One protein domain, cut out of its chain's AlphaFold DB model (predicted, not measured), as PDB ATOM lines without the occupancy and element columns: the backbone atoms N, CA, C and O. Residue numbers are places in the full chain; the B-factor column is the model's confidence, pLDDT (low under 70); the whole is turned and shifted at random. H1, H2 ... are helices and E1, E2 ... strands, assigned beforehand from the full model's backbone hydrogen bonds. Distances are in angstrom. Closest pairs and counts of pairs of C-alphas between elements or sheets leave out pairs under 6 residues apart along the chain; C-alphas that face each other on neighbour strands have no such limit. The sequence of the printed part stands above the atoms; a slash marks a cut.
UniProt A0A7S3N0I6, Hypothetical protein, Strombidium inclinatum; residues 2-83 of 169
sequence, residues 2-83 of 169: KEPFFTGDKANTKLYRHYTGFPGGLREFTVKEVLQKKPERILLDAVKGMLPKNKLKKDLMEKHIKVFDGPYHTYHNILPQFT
ATOM      1  N   LYS A   2     264.483 546.749 476.518       68.94
ATOM      2  CA  LYS A   2     264.548 547.625 475.338       68.94
ATOM      3  C   LYS A   2     265.179 548.946 475.778       68.94
ATOM      4  O   LYS A   2     264.794 549.494 476.811       68.94
ATOM      5  N   GLU A   3     266.205 549.395 475.064       79.88
ATOM      6  CA  GLU A   3     266.980 550.570 475.457       79.88
ATOM      7  C   GLU A   3     266.056 551.794 475.618       79.88
ATOM      8  O   GLU A   3     265.226 552.054 474.740       79.88
ATOM      9  N   PRO A   4     266.157 552.554 476.725       86.69
ATOM     10  CA  PRO A   4     265.355 553.753 476.907       86.69
ATOM     11  C   PRO A   4     265.714 554.787 475.837       86.69
ATOM     12  O   PRO A   4     266.883 554.987 475.501       86.69
ATOM     13  N   PHE A   5     264.701 555.476 475.317       89.12
ATOM     14  CA  PHE A   5     264.899 556.439 474.242       89.12
ATOM     15  C   PHE A   5     265.623 557.695 474.744       89.12
ATOM     16  O   PHE A   5     265.096 558.472 475.544       89.12
ATOM     17  N   PHE A   6     266.834 557.921 474.234       90.88
ATOM     18  CA  PHE A   6     267.598 559.139 474.469       90.88
ATOM     19  C   PHE A   6     267.609 560.019 473.222       90.88
ATOM     20  O   PHE A   6     267.872 559.566 472.113       90.88
ATOM     21  N   THR A   7     267.378 561.317 473.416       91.75
ATOM     22  CA  THR A   7     267.527 562.309 472.348       91.75
ATOM     23  C   THR A   7     268.988 562.730 472.183       91.75
ATOM     24  O   THR A   7     269.668 563.023 473.170       91.75
ATOM     25  N   GLY A   8     269.459 562.823 470.935       90.25
ATOM     26  CA  GLY A   8     270.838 563.209 470.612       90.25
ATOM     27  C   GLY A   8     271.883 562.212 471.131       90.25
ATOM     28  O   GLY A   8     271.593 561.036 471.314       90.25
ATOM     29  N   ASP A   9     273.093 562.697 471.422       91.50
ATOM     30  CA  ASP A   9     274.234 561.864 471.845       91.50
ATOM     31  C   ASP A   9     274.294 561.610 473.369       91.50
ATOM     32  O   ASP A   9     275.330 561.286 473.954       91.50
ATOM     33  N   LYS A  10     273.162 561.787 474.067       91.69
ATOM     34  CA  LYS A  10     273.076 561.621 475.531       91.69
ATOM     35  C   LYS A  10     273.376 560.194 475.971       91.69
ATOM     36  O   LYS A  10     273.912 559.995 477.056       91.69
ATOM     37  N   ALA A  11     273.034 559.223 475.129       90.81
ATOM     38  CA  ALA A  11     273.283 557.814 475.394       90.81
ATOM     39  C   ALA A  11     274.785 557.496 475.507       90.81
ATOM     40  O   ALA A  11     275.136 556.545 476.192       90.81
ATOM     41  N   ASN A  12     275.670 558.282 474.885       90.00
ATOM     42  CA  ASN A  12     277.120 558.079 474.972       90.00
ATOM     43  C   ASN A  12     277.789 559.034 475.971       90.00
ATOM     44  O   ASN A  12     278.771 558.675 476.611       90.00
ATOM     45  N   THR A  13     277.250 560.245 476.126       92.62
ATOM     46  CA  THR A  13     277.892 561.325 476.900       92.62
ATOM     47  C   THR A  13     277.452 561.413 478.362       92.62
ATOM     48  O   THR A  13     278.166 561.989 479.182       92.62
ATOM     49  N   LYS A  14     276.280 560.877 478.730       93.69
ATOM     50  CA  LYS A  14     275.765 560.983 480.102       93.69
ATOM     51  C   LYS A  14     276.515 560.039 481.053       93.69
ATOM     52  O   LYS A  14     276.644 558.843 480.793       93.69
ATOM     53  N   LEU A  15     276.932 560.584 482.196       95.00
ATOM     54  CA  LEU A  15     277.644 559.864 483.254       95.00
ATOM     55  C   LEU A  15     276.789 559.761 484.524       95.00
ATOM     56  O   LEU A  15     276.188 560.738 484.972       95.00
ATOM     57  N   TYR A  16     276.764 558.571 485.120       94.81
ATOM     58  CA  TYR A  16     276.166 558.287 486.420       94.81
ATOM     59  C   TYR A  16     277.257 558.290 487.481       94.81
ATOM     60  O   TYR A  16     278.116 557.411 487.501       94.81
ATOM     61  N   ARG A  17     277.215 559.276 488.376       95.12
ATOM     62  CA  ARG A  17     278.240 559.478 489.402       95.12
ATOM     63  C   ARG A  17     277.686 559.195 490.786       95.12
ATOM     64  O   ARG A  17     276.573 559.606 491.108       95.12
ATOM     65  N   HIS A  18     278.469 558.515 491.611       94.44
ATOM     66  CA  HIS A  18     278.209 558.423 493.041       94.44
ATOM     67  C   HIS A  18     279.516 558.380 493.824       94.44
ATOM     68  O   HIS A  18     280.529 557.876 493.343       94.44
ATOM     69  N   TYR A  19     279.482 558.913 495.039       96.94
ATOM     70  CA  TYR A  19     280.616 558.894 495.950       96.94
ATOM     71  C   TYR A  19     280.405 557.825 497.014       96.94
ATOM     72  O   TYR A  19     279.301 557.670 497.536       96.94
ATOM     73  N   THR A  20     281.458 557.077 497.318       95.94
ATOM     74  CA  THR A  20     281.398 555.960 498.273       95.94
ATOM     75  C   THR A  20     281.597 556.381 499.728       95.94
ATOM     76  O   THR A  20     281.282 555.598 500.616       95.94
ATOM     77  N   GLY A  21     282.083 557.600 499.987       95.75
ATOM     78  CA  GLY A  21     282.361 558.111 501.336       95.75
ATOM     79  C   GLY A  21     283.853 558.184 501.685       95.75
ATOM     80  O   GLY A  21     284.223 558.968 502.551       95.75
ATOM     81  N   PHE A  22     284.713 557.446 500.976       96.50
ATOM     82  CA  PHE A  22     286.166 557.426 501.197       96.50
ATOM     83  C   PHE A  22     286.912 558.405 500.278       96.50
ATOM     84  O   PHE A  22     286.484 558.556 499.130       96.50
ATOM     85  N   PRO A  23     288.037 559.017 500.708       96.69
ATOM     86  CA  PRO A  23     288.878 559.849 499.842       96.69
ATOM     87  C   PRO A  23     289.246 559.125 498.539       96.69
ATOM     88  O   PRO A  23     289.678 557.977 498.563       96.69
ATOM     89  N   GLY A  24     289.029 559.777 497.393       95.25
ATOM     90  CA  GLY A  24     289.209 559.159 496.067       95.25
ATOM     91  C   GLY A  24     288.083 558.204 495.641       95.25
ATOM     92  O   GLY A  24     288.130 557.620 494.565       95.25
ATOM     93  N   GLY A  25     287.030 558.062 496.441       96.25
ATOM     94  CA  GLY A  25     285.937 557.116 496.237       96.25
ATOM     95  C   GLY A  25     284.845 557.552 495.255       96.25
ATOM     96  O   GLY A  25     283.703 557.104 495.405       96.25
ATOM     97  N   LEU A  26     285.147 558.437 494.298       96.62
ATOM     98  CA  LEU A  26     284.218 558.837 493.237       96.62
ATOM     99  C   LEU A  26     284.150 557.733 492.180       96.62
ATOM    100  O   LEU A  26     285.162 557.360 491.596       96.62
ATOM    101  N   ARG A  27     282.949 557.216 491.921       95.25
ATOM    102  CA  ARG A  27     282.708 556.236 490.862       95.25
ATOM    103  C   ARG A  27     281.826 556.840 489.789       95.25
ATOM    104  O   ARG A  27     280.753 557.371 490.089       95.25
ATOM    105  N   GLU A  28     282.264 556.706 488.547       96.00
ATOM    106  CA  GLU A  28     281.546 557.163 487.363       96.00
ATOM    107  C   GLU A  28     281.235 555.961 486.477       96.00
ATOM    108  O   GLU A  28     282.075 555.081 486.311       96.00
ATOM    109  N   PHE A  29     280.019 555.917 485.941       94.44
ATOM    110  CA  PHE A  29     279.573 554.882 485.014       94.44
ATOM    111  C   PHE A  29     278.977 555.549 483.786       94.44
ATOM    112  O   PHE A  29     278.181 556.487 483.906       94.44
ATOM    113  N   THR A  30     279.316 555.048 482.607       93.75
ATOM    114  CA  THR A  30     278.642 555.449 481.369       93.75
ATOM    115  C   THR A  30     277.223 554.872 481.315       93.75
ATOM    116  O   THR A  30     276.925 553.858 481.949       93.75
ATOM    117  N   VAL A  31     276.316 555.488 480.544       92.56
ATOM    118  CA  VAL A  31     274.971 554.913 480.299       92.56
ATOM    119  C   VAL A  31     275.079 553.474 479.790       92.56
ATOM    120  O   VAL A  31     274.318 552.625 480.242       92.56
ATOM    121  N   LYS A  32     276.043 553.189 478.903       90.06
ATOM    122  CA  LYS A  32     276.294 551.847 478.362       90.06
ATOM    123  C   LYS A  32     276.580 550.826 479.467       90.06
ATOM    124  O   LYS A  32     275.956 549.772 479.509       90.06
ATOM    125  N   GLU A  33     277.466 551.153 480.405       91.62
ATOM    126  CA  GLU A  33     277.765 550.271 481.542       91.62
ATOM    127  C   GLU A  33     276.555 550.056 482.454       91.62
ATOM    128  O   GLU A  33     276.344 548.953 482.963       91.62
ATOM    129  N   VAL A  34     275.751 551.102 482.674       92.12
ATOM    130  CA  VAL A  34     274.530 550.985 483.480       92.12
ATOM    131  C   VAL A  34     273.501 550.105 482.771       92.12
ATOM    132  O   VAL A  34     272.914 549.249 483.428       92.12
ATOM    133  N   LEU A  35     273.325 550.255 481.454       90.12
ATOM    134  CA  LEU A  35     272.426 549.420 480.652       90.12
ATOM    135  C   LEU A  35     272.820 547.941 480.690       90.12
ATOM    136  O   LEU A  35     271.953 547.092 480.853       90.12
ATOM    137  N   GLN A  36     274.116 547.636 480.599       89.88
ATOM    138  CA  GLN A  36     274.602 546.255 480.653       89.88
ATOM    139  C   GLN A  36     274.435 545.621 482.037       89.88
ATOM    140  O   GLN A  36     274.115 544.441 482.140       89.88
ATOM    141  N   LYS A  37     274.673 546.384 483.113       90.88
ATOM    142  CA  LYS A  37     274.647 545.840 484.479       90.88
ATOM    143  C   LYS A  37     273.249 545.821 485.088       90.88
ATOM    144  O   LYS A  37     272.859 544.821 485.679       90.88
ATOM    145  N   LYS A  38     272.554 546.963 485.065       89.88
ATOM    146  CA  LYS A  38     271.262 547.192 485.737       89.88
ATOM    147  C   LYS A  38     270.469 548.268 484.983       89.88
ATOM    148  O   LYS A  38     270.451 549.422 485.425       89.88
ATOM    149  N   PRO A  39     269.804 547.924 483.870       90.44
ATOM    150  CA  PRO A  39     269.176 548.912 482.994       90.44
ATOM    151  C   PRO A  39     267.994 549.637 483.661       90.44
ATOM    152  O   PRO A  39     267.822 550.842 483.472       90.44
ATOM    153  N   GLU A  40     267.258 548.961 484.550       91.12
ATOM    154  CA  GLU A  40     266.143 549.532 485.327       91.12
ATOM    155  C   GLU A  40     266.551 550.767 486.142       91.12
ATOM    156  O   GLU A  40     265.773 551.708 486.334       91.12
ATOM    157  N   ARG A  41     267.811 550.793 486.595       91.56
ATOM    158  CA  ARG A  41     268.357 551.860 487.433       91.56
ATOM    159  C   ARG A  41     268.276 553.224 486.754       91.56
ATOM    160  O   ARG A  41     268.095 554.223 487.439       91.56
ATOM    161  N   ILE A  42     268.373 553.282 485.425       93.00
ATOM    162  CA  ILE A  42     268.298 554.535 484.661       93.00
ATOM    163  C   ILE A  42     266.969 555.245 484.910       93.00
ATOM    164  O   ILE A  42     266.962 556.452 485.164       93.00
ATOM    165  N   LEU A  43     265.867 554.495 484.843       93.06
ATOM    166  CA  LEU A  43     264.520 555.017 485.052       93.06
ATOM    167  C   LEU A  43     264.268 555.282 486.536       93.06
ATOM    168  O   LEU A  43     263.790 556.359 486.890       93.06
ATOM    169  N   LEU A  44     264.662 554.352 487.408       94.00
ATOM    170  CA  LEU A  44     264.480 554.503 488.853       94.00
ATOM    171  C   LEU A  44     265.228 555.722 489.406       94.00
ATOM    172  O   LEU A  44     264.644 556.502 490.153       94.00
ATOM    173  N   ASP A  45     266.487 555.938 489.015       93.69
ATOM    174  CA  ASP A  45     267.272 557.093 489.461       93.69
ATOM    175  C   ASP A  45     266.689 558.413 488.922       93.69
ATOM    176  O   ASP A  45     266.696 559.422 489.631       93.69
ATOM    177  N   ALA A  46     266.127 558.411 487.706       94.00
ATOM    178  CA  ALA A  46     265.464 559.583 487.132       94.00
ATOM    179  C   ALA A  46     264.180 559.947 487.896       94.00
ATOM    180  O   ALA A  46     264.047 561.086 488.349       94.00
ATOM    181  N   VAL A  47     263.278 558.982 488.107       95.69
ATOM    182  CA  VAL A  47     262.031 559.199 488.861       95.69
ATOM    183  C   VAL A  47     262.341 559.584 490.305       95.69
ATOM    184  O   VAL A  47     261.791 560.551 490.834       95.69
ATOM    185  N   LYS A  48     263.316 558.915 490.927       95.25
ATOM    186  CA  LYS A  48     263.819 559.287 492.250       95.25
ATOM    187  C   LYS A  48     264.322 560.730 492.267       95.25
ATOM    188  O   LYS A  48     264.136 561.404 493.273       95.25
ATOM    189  N   GLY A  49     264.955 561.226 491.208       94.94
ATOM    190  CA  GLY A  49     265.382 562.623 491.101       94.94
ATOM    191  C   GLY A  49     264.222 563.625 491.055       94.94
ATOM    192  O   GLY A  49     264.343 564.704 491.628       94.94
ATOM    193  N   MET A  50     263.105 563.249 490.429       96.31
ATOM    194  CA  MET A  50     261.912 564.093 490.269       96.31
ATOM    195  C   MET A  50     261.039 564.162 491.529       96.31
ATOM    196  O   MET A  50     260.344 565.151 491.743       96.31
ATOM    197  N   LEU A  51     261.075 563.132 492.382       95.75
ATOM    198  CA  LEU A  51     260.273 563.092 493.605       95.75
ATOM    199  C   LEU A  51     260.802 564.029 494.709       95.75
ATOM    200  O   LEU A  51     262.024 564.083 494.942       95.75
ATOM    201  N   PRO A  52     259.894 564.672 495.479       96.44
ATOM    202  CA  PRO A  52     260.265 565.531 496.598       96.44
ATOM    203  C   PRO A  52     261.098 564.759 497.626       96.44
ATOM    204  O   PRO A  52     260.888 563.571 497.881       96.44
ATOM    205  N   LYS A  53     262.085 565.430 498.224       95.94
ATOM    206  CA  LYS A  53     263.013 564.816 499.184       95.94
ATOM    207  C   LYS A  53     262.362 564.711 500.570       95.94
ATOM    208  O   LYS A  53     262.640 565.517 501.447       95.94
ATOM    209  N   ASN A  54     261.491 563.721 500.759       96.50
ATOM    210  CA  ASN A  54     260.825 563.432 502.032       96.50
ATOM    211  C   ASN A  54     260.948 561.941 502.418       96.50
ATOM    212  O   ASN A  54     261.508 561.141 501.668       96.50
ATOM    213  N   LYS A  55     260.430 561.559 503.597       95.12
ATOM    214  CA  LYS A  55     260.463 560.164 504.082       95.12
ATOM    215  C   LYS A  55     259.596 559.220 503.233       95.12
ATOM    216  O   LYS A  55     259.998 558.086 502.993       95.12
ATOM    217  N   LEU A  56     258.464 559.711 502.718       95.31
ATOM    218  CA  LEU A  56     257.524 558.942 501.885       95.31
ATOM    219  C   LEU A  56     258.113 558.527 500.531       95.31
ATOM    220  O   LEU A  56     257.653 557.569 499.920       95.31
ATOM    221  N   LYS A  57     259.151 559.221 500.064       95.75
ATOM    222  CA  LYS A  57     259.844 558.918 498.811       95.75
ATOM    223  C   LYS A  57     260.281 557.458 498.702       95.75
ATOM    224  O   LYS A  57     260.218 556.899 497.612       95.75
ATOM    225  N   LYS A  58     260.754 556.859 499.800       94.50
ATOM    226  CA  LYS A  58     261.209 555.463 499.803       94.50
ATOM    227  C   LYS A  58     260.034 554.516 499.548       94.50
ATOM    228  O   LYS A  58     260.080 553.743 498.597       94.50
ATOM    229  N   ASP A  59     258.963 554.671 500.318       95.44
ATOM    230  CA  ASP A  59     257.728 553.900 500.175       95.44
ATOM    231  C   ASP A  59     257.120 554.030 498.775       95.44
ATOM    232  O   ASP A  59     256.734 553.026 498.181       95.44
ATOM    233  N   LEU A  60     257.088 555.248 498.222       95.19
ATOM    234  CA  LEU A  60     256.588 555.491 496.869       95.19
ATOM    235  C   LEU A  60     257.392 554.726 495.814       95.19
ATOM    236  O   LEU A  60     256.811 554.046 494.969       95.19
ATOM    237  N   MET A  61     258.724 554.802 495.889       95.88
ATOM    238  CA  MET A  61     259.612 554.111 494.952       95.88
ATOM    239  C   MET A  61     259.495 552.585 495.041       95.88
ATOM    240  O   MET A  61     259.578 551.919 494.016       95.88
ATOM    241  N   GLU A  62     259.313 552.020 496.237       93.12
ATOM    242  CA  GLU A  62     259.302 550.563 496.440       93.12
ATOM    243  C   GLU A  62     257.936 549.921 496.142       93.12
ATOM    244  O   GLU A  62     257.871 548.816 495.582       93.12
ATOM    245  N   LYS A  63     256.843 550.608 496.509       92.38
ATOM    246  CA  LYS A  63     255.475 550.069 496.442       92.38
ATOM    247  C   LYS A  63     254.766 550.377 495.126       92.38
ATOM    248  O   LYS A  63     254.050 549.517 494.626       92.38
ATOM    249  N   HIS A  64     254.959 551.572 494.563       91.94
ATOM    250  CA  HIS A  64     254.155 552.046 493.426       91.94
ATOM    251  C   HIS A  64     254.868 551.976 492.077       91.94
ATOM    252  O   HIS A  64     254.224 552.139 491.044       91.94
ATOM    253  N   ILE A  65     256.181 551.743 492.061       93.00
ATOM    254  CA  ILE A  65     256.961 551.690 490.825       93.00
ATOM    255  C   ILE A  65     257.523 550.283 490.652       93.00
ATOM    256  O   ILE A  65     258.242 549.768 491.508       93.00
ATOM    257  N   LYS A  66     257.203 549.675 489.511       90.75
ATOM    258  CA  LYS A  66     257.803 548.433 489.022       90.75
ATOM    259  C   LYS A  66     258.307 548.682 487.609       90.75
ATOM    260  O   LYS A  66     257.597 549.268 486.796       90.75
ATOM    261  N   VAL A  67     259.542 548.277 487.345       90.94
ATOM    262  CA  VAL A  67     260.159 548.344 486.018       90.94
ATOM    263  C   VAL A  67     260.346 546.909 485.559       90.94
ATOM    264  O   VAL A  67     260.815 546.082 486.333       90.94
ATOM    265  N   PHE A  68     259.933 546.620 484.332       88.56
ATOM    266  CA  PHE A  68     260.058 545.298 483.737       88.56
ATOM    267  C   PHE A  68     261.055 545.343 482.590       88.56
ATOM    268  O   PHE A  68     261.159 546.337 481.864       88.56
ATOM    269  N   ASP A  69     261.783 544.245 482.433       82.25
ATOM    270  CA  ASP A  69     262.611 544.015 481.269       82.25
ATOM    271  C   ASP A  69     261.752 543.389 480.156       82.25
ATOM    272  O   ASP A  69     261.389 542.218 480.223       82.25
ATOM    273  N   GLY A  70     261.406 544.190 479.145       80.44
ATOM    274  CA  GLY A  70     260.691 543.730 477.953       80.44
ATOM    275  C   GLY A  70     259.329 544.402 477.758       80.44
ATOM    276  O   GLY A  70     258.986 545.334 478.485       80.44
ATOM    277  N   PRO A  71     258.561 543.970 476.743       81.81
ATOM    278  CA  PRO A  71     257.262 544.563 476.414       81.81
ATOM    279  C   PRO A  71     256.134 544.119 477.361       81.81
ATOM    280  O   PRO A  71     255.082 544.754 477.414       81.81
ATOM    281  N   TYR A  72     256.345 543.041 478.119       85.38
ATOM    282  CA  TYR A  72     255.311 542.386 478.912       85.38
ATOM    283  C   TYR A  72     255.467 542.649 480.411       85.38
ATOM    284  O   TYR A  72     256.573 542.688 480.947       85.38
ATOM    285  N   HIS A  73     254.335 542.779 481.101       88.00
ATOM    286  CA  HIS A  73     254.255 542.888 482.557       88.00
ATOM    287  C   HIS A  73     253.401 541.759 483.142       88.00
ATOM    288  O   HIS A  73     252.511 541.235 482.474       88.00
ATOM    289  N   THR A  74     253.580 541.472 484.430       89.56
ATOM    290  CA  THR A  74     252.826 540.427 485.146       89.56
ATOM    291  C   THR A  74     251.357 540.785 485.424       89.56
ATOM    292  O   THR A  74     250.561 539.915 485.762       89.56
ATOM    293  N   TYR A  75     250.957 542.049 485.247       88.62
ATOM    294  CA  TYR A  75     249.607 542.560 485.536       88.62
ATOM    295  C   TYR A  75     248.575 542.344 484.413       88.62
ATOM    296  O   TYR A  75     247.799 543.248 484.108       88.62
ATOM    297  N   HIS A  76     248.545 541.163 483.793       82.00
ATOM    298  CA  HIS A  76     247.670 540.865 482.643       82.00
ATOM    299  C   HIS A  76     246.175 541.112 482.908       82.00
ATOM    300  O   HIS A  76     245.440 541.476 481.999       82.00
ATOM    301  N   ASN A  77     245.729 540.942 484.156       85.44
ATOM    302  CA  ASN A  77     244.317 541.070 484.525       85.44
ATOM    303  C   ASN A  77     243.855 542.525 484.704       85.44
ATOM    304  O   ASN A  77     242.658 542.776 484.761       85.44
ATOM    305  N   ILE A  78     244.790 543.468 484.868       88.81
ATOM    306  CA  ILE A  78     244.483 544.861 485.235       88.81
ATOM    307  C   ILE A  78     244.848 545.815 484.097       88.81
ATOM    308  O   ILE A  78     244.158 546.811 483.891       88.81
ATOM    309  N   LEU A  79     245.935 545.534 483.373       86.12
ATOM    310  CA  LEU A  79     246.484 546.426 482.358       86.12
ATOM    311  C   LEU A  79     246.638 545.708 481.008       86.12
ATOM    312  O   LEU A  79     247.063 544.549 480.980       86.12
ATOM    313  N   PRO A  80     246.331 546.388 479.888       86.19
ATOM    314  CA  PRO A  80     246.621 545.869 478.561       86.19
ATOM    315  C   PRO A  80     248.132 545.855 478.319       86.19
ATOM    316  O   PRO A  80     248.859 546.743 478.768       86.19
ATOM    317  N   GLN A  81     248.606 544.862 477.572       83.81
ATOM    318  CA  GLN A  81     250.014 544.777 477.198       83.81
ATOM    319  C   GLN A  81     250.290 545.562 475.919       83.81
ATOM    320  O   GLN A  81     249.489 545.550 474.985       83.81
ATOM    321  N   PHE A  82     251.446 546.222 475.862       82.50
ATOM    322  CA  PHE A  82     251.888 546.893 474.648       82.50
ATOM    323  C   PHE A  82     252.350 545.852 473.624       82.50
ATOM    324  O   PHE A  82     253.287 545.095 473.876       82.50
ATOM    325  N   THR A  83     251.708 545.832 472.461       79.75
ATOM    326  CA  THR A  83     252.172 545.080 471.293       79.75
ATOM    327  C   THR A  83     253.077 545.968 470.453       79.75
ATOM    328  O   THR A  83     252.765 547.139 470.224       79.75
TER     329      THR A  83
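This is residues 2 to 83 of the 169 residues of the protein "Hypothetical protein" of Strombidium inclinatum (UniProt A0A7S3N0I6). A small two-stranded hairpin, E1 and E2, forms one end of a loose body, and its tip, residues 20 to 25, sticks out. From its base the helices H2, H3 and H4 follow as a zigzag, with H3 nearest the middle and the short H1 beside the start of H2; residues 64 to 83 make a long tail without a named element, and its residues 74 to 79 stick out at the other end. The 82 printed residues hold four named helices and two strands in the order H1 E1 E2 H2 H3 H4, and under half of them, 40, are in named elements, of mixed class. The sheet has the order E1 - E2, antiparallel. The whole is loose, with a radius of gyration of the C-alphas of 15.6 A, and spans 51 by 34 by 21 A.

Begin at E1, residues 15 to 19, and E2, residues 26 to 30: they are a hairpin of antiparallel neighbours at 160 degrees. Look there for N 16 and O 29, 2.8 A apart, and N 27 and O 18, 2.9 A apart, both pairs within hydrogen-bond range. Next comes H2, residues 31 to 37; its closest C-alpha pair with E1 is Leu 15 and Val 31, 6.4 A. H1, residues 10 to 13, touches H2, the closest C-alphas being those of Ala 11 and Val 31, 5.9 A. H2 also touches H3, residues 40 to 50, with C-alphas Val 34 and Ile 42 closest at 7.3 A, at a steep tilt of 54 degrees, opposite ways. H3 and H4, residues 56 to 63, form a helical hairpin at a shallow tilt of 28 degrees, opposite ways; they only just touch, with 3 pairs of C-alphas within 8 A, the closest Lys 48 and Met 61 at 7.2 A. Both strands are apart from H3 and H4. Every O i to N i+4 pair is within hydrogen-bond range in H2, H3 and H4; H1 is too short for such a pair.

Find C-alpha 15 at (277.644, 559.864, 483.254), where E1 begins its 13.1 A; E2 spans 13.5 A. H2 measures 10.0 A and H1 5.0 A. Find C-alpha 40 at (266.143, 549.532, 485.327); from there H3 runs 15.9 A. H4, 10.6 A long, ends at C-alpha 63, (255.475, 550.069, 496.442).

The C-alphas of Pro 23 and Asn 77 are the two farthest apart, 50.7 A. The printed part has no cut and no long link between named elements. Its mean pLDDT is 91.3, and residue 2 is under 70.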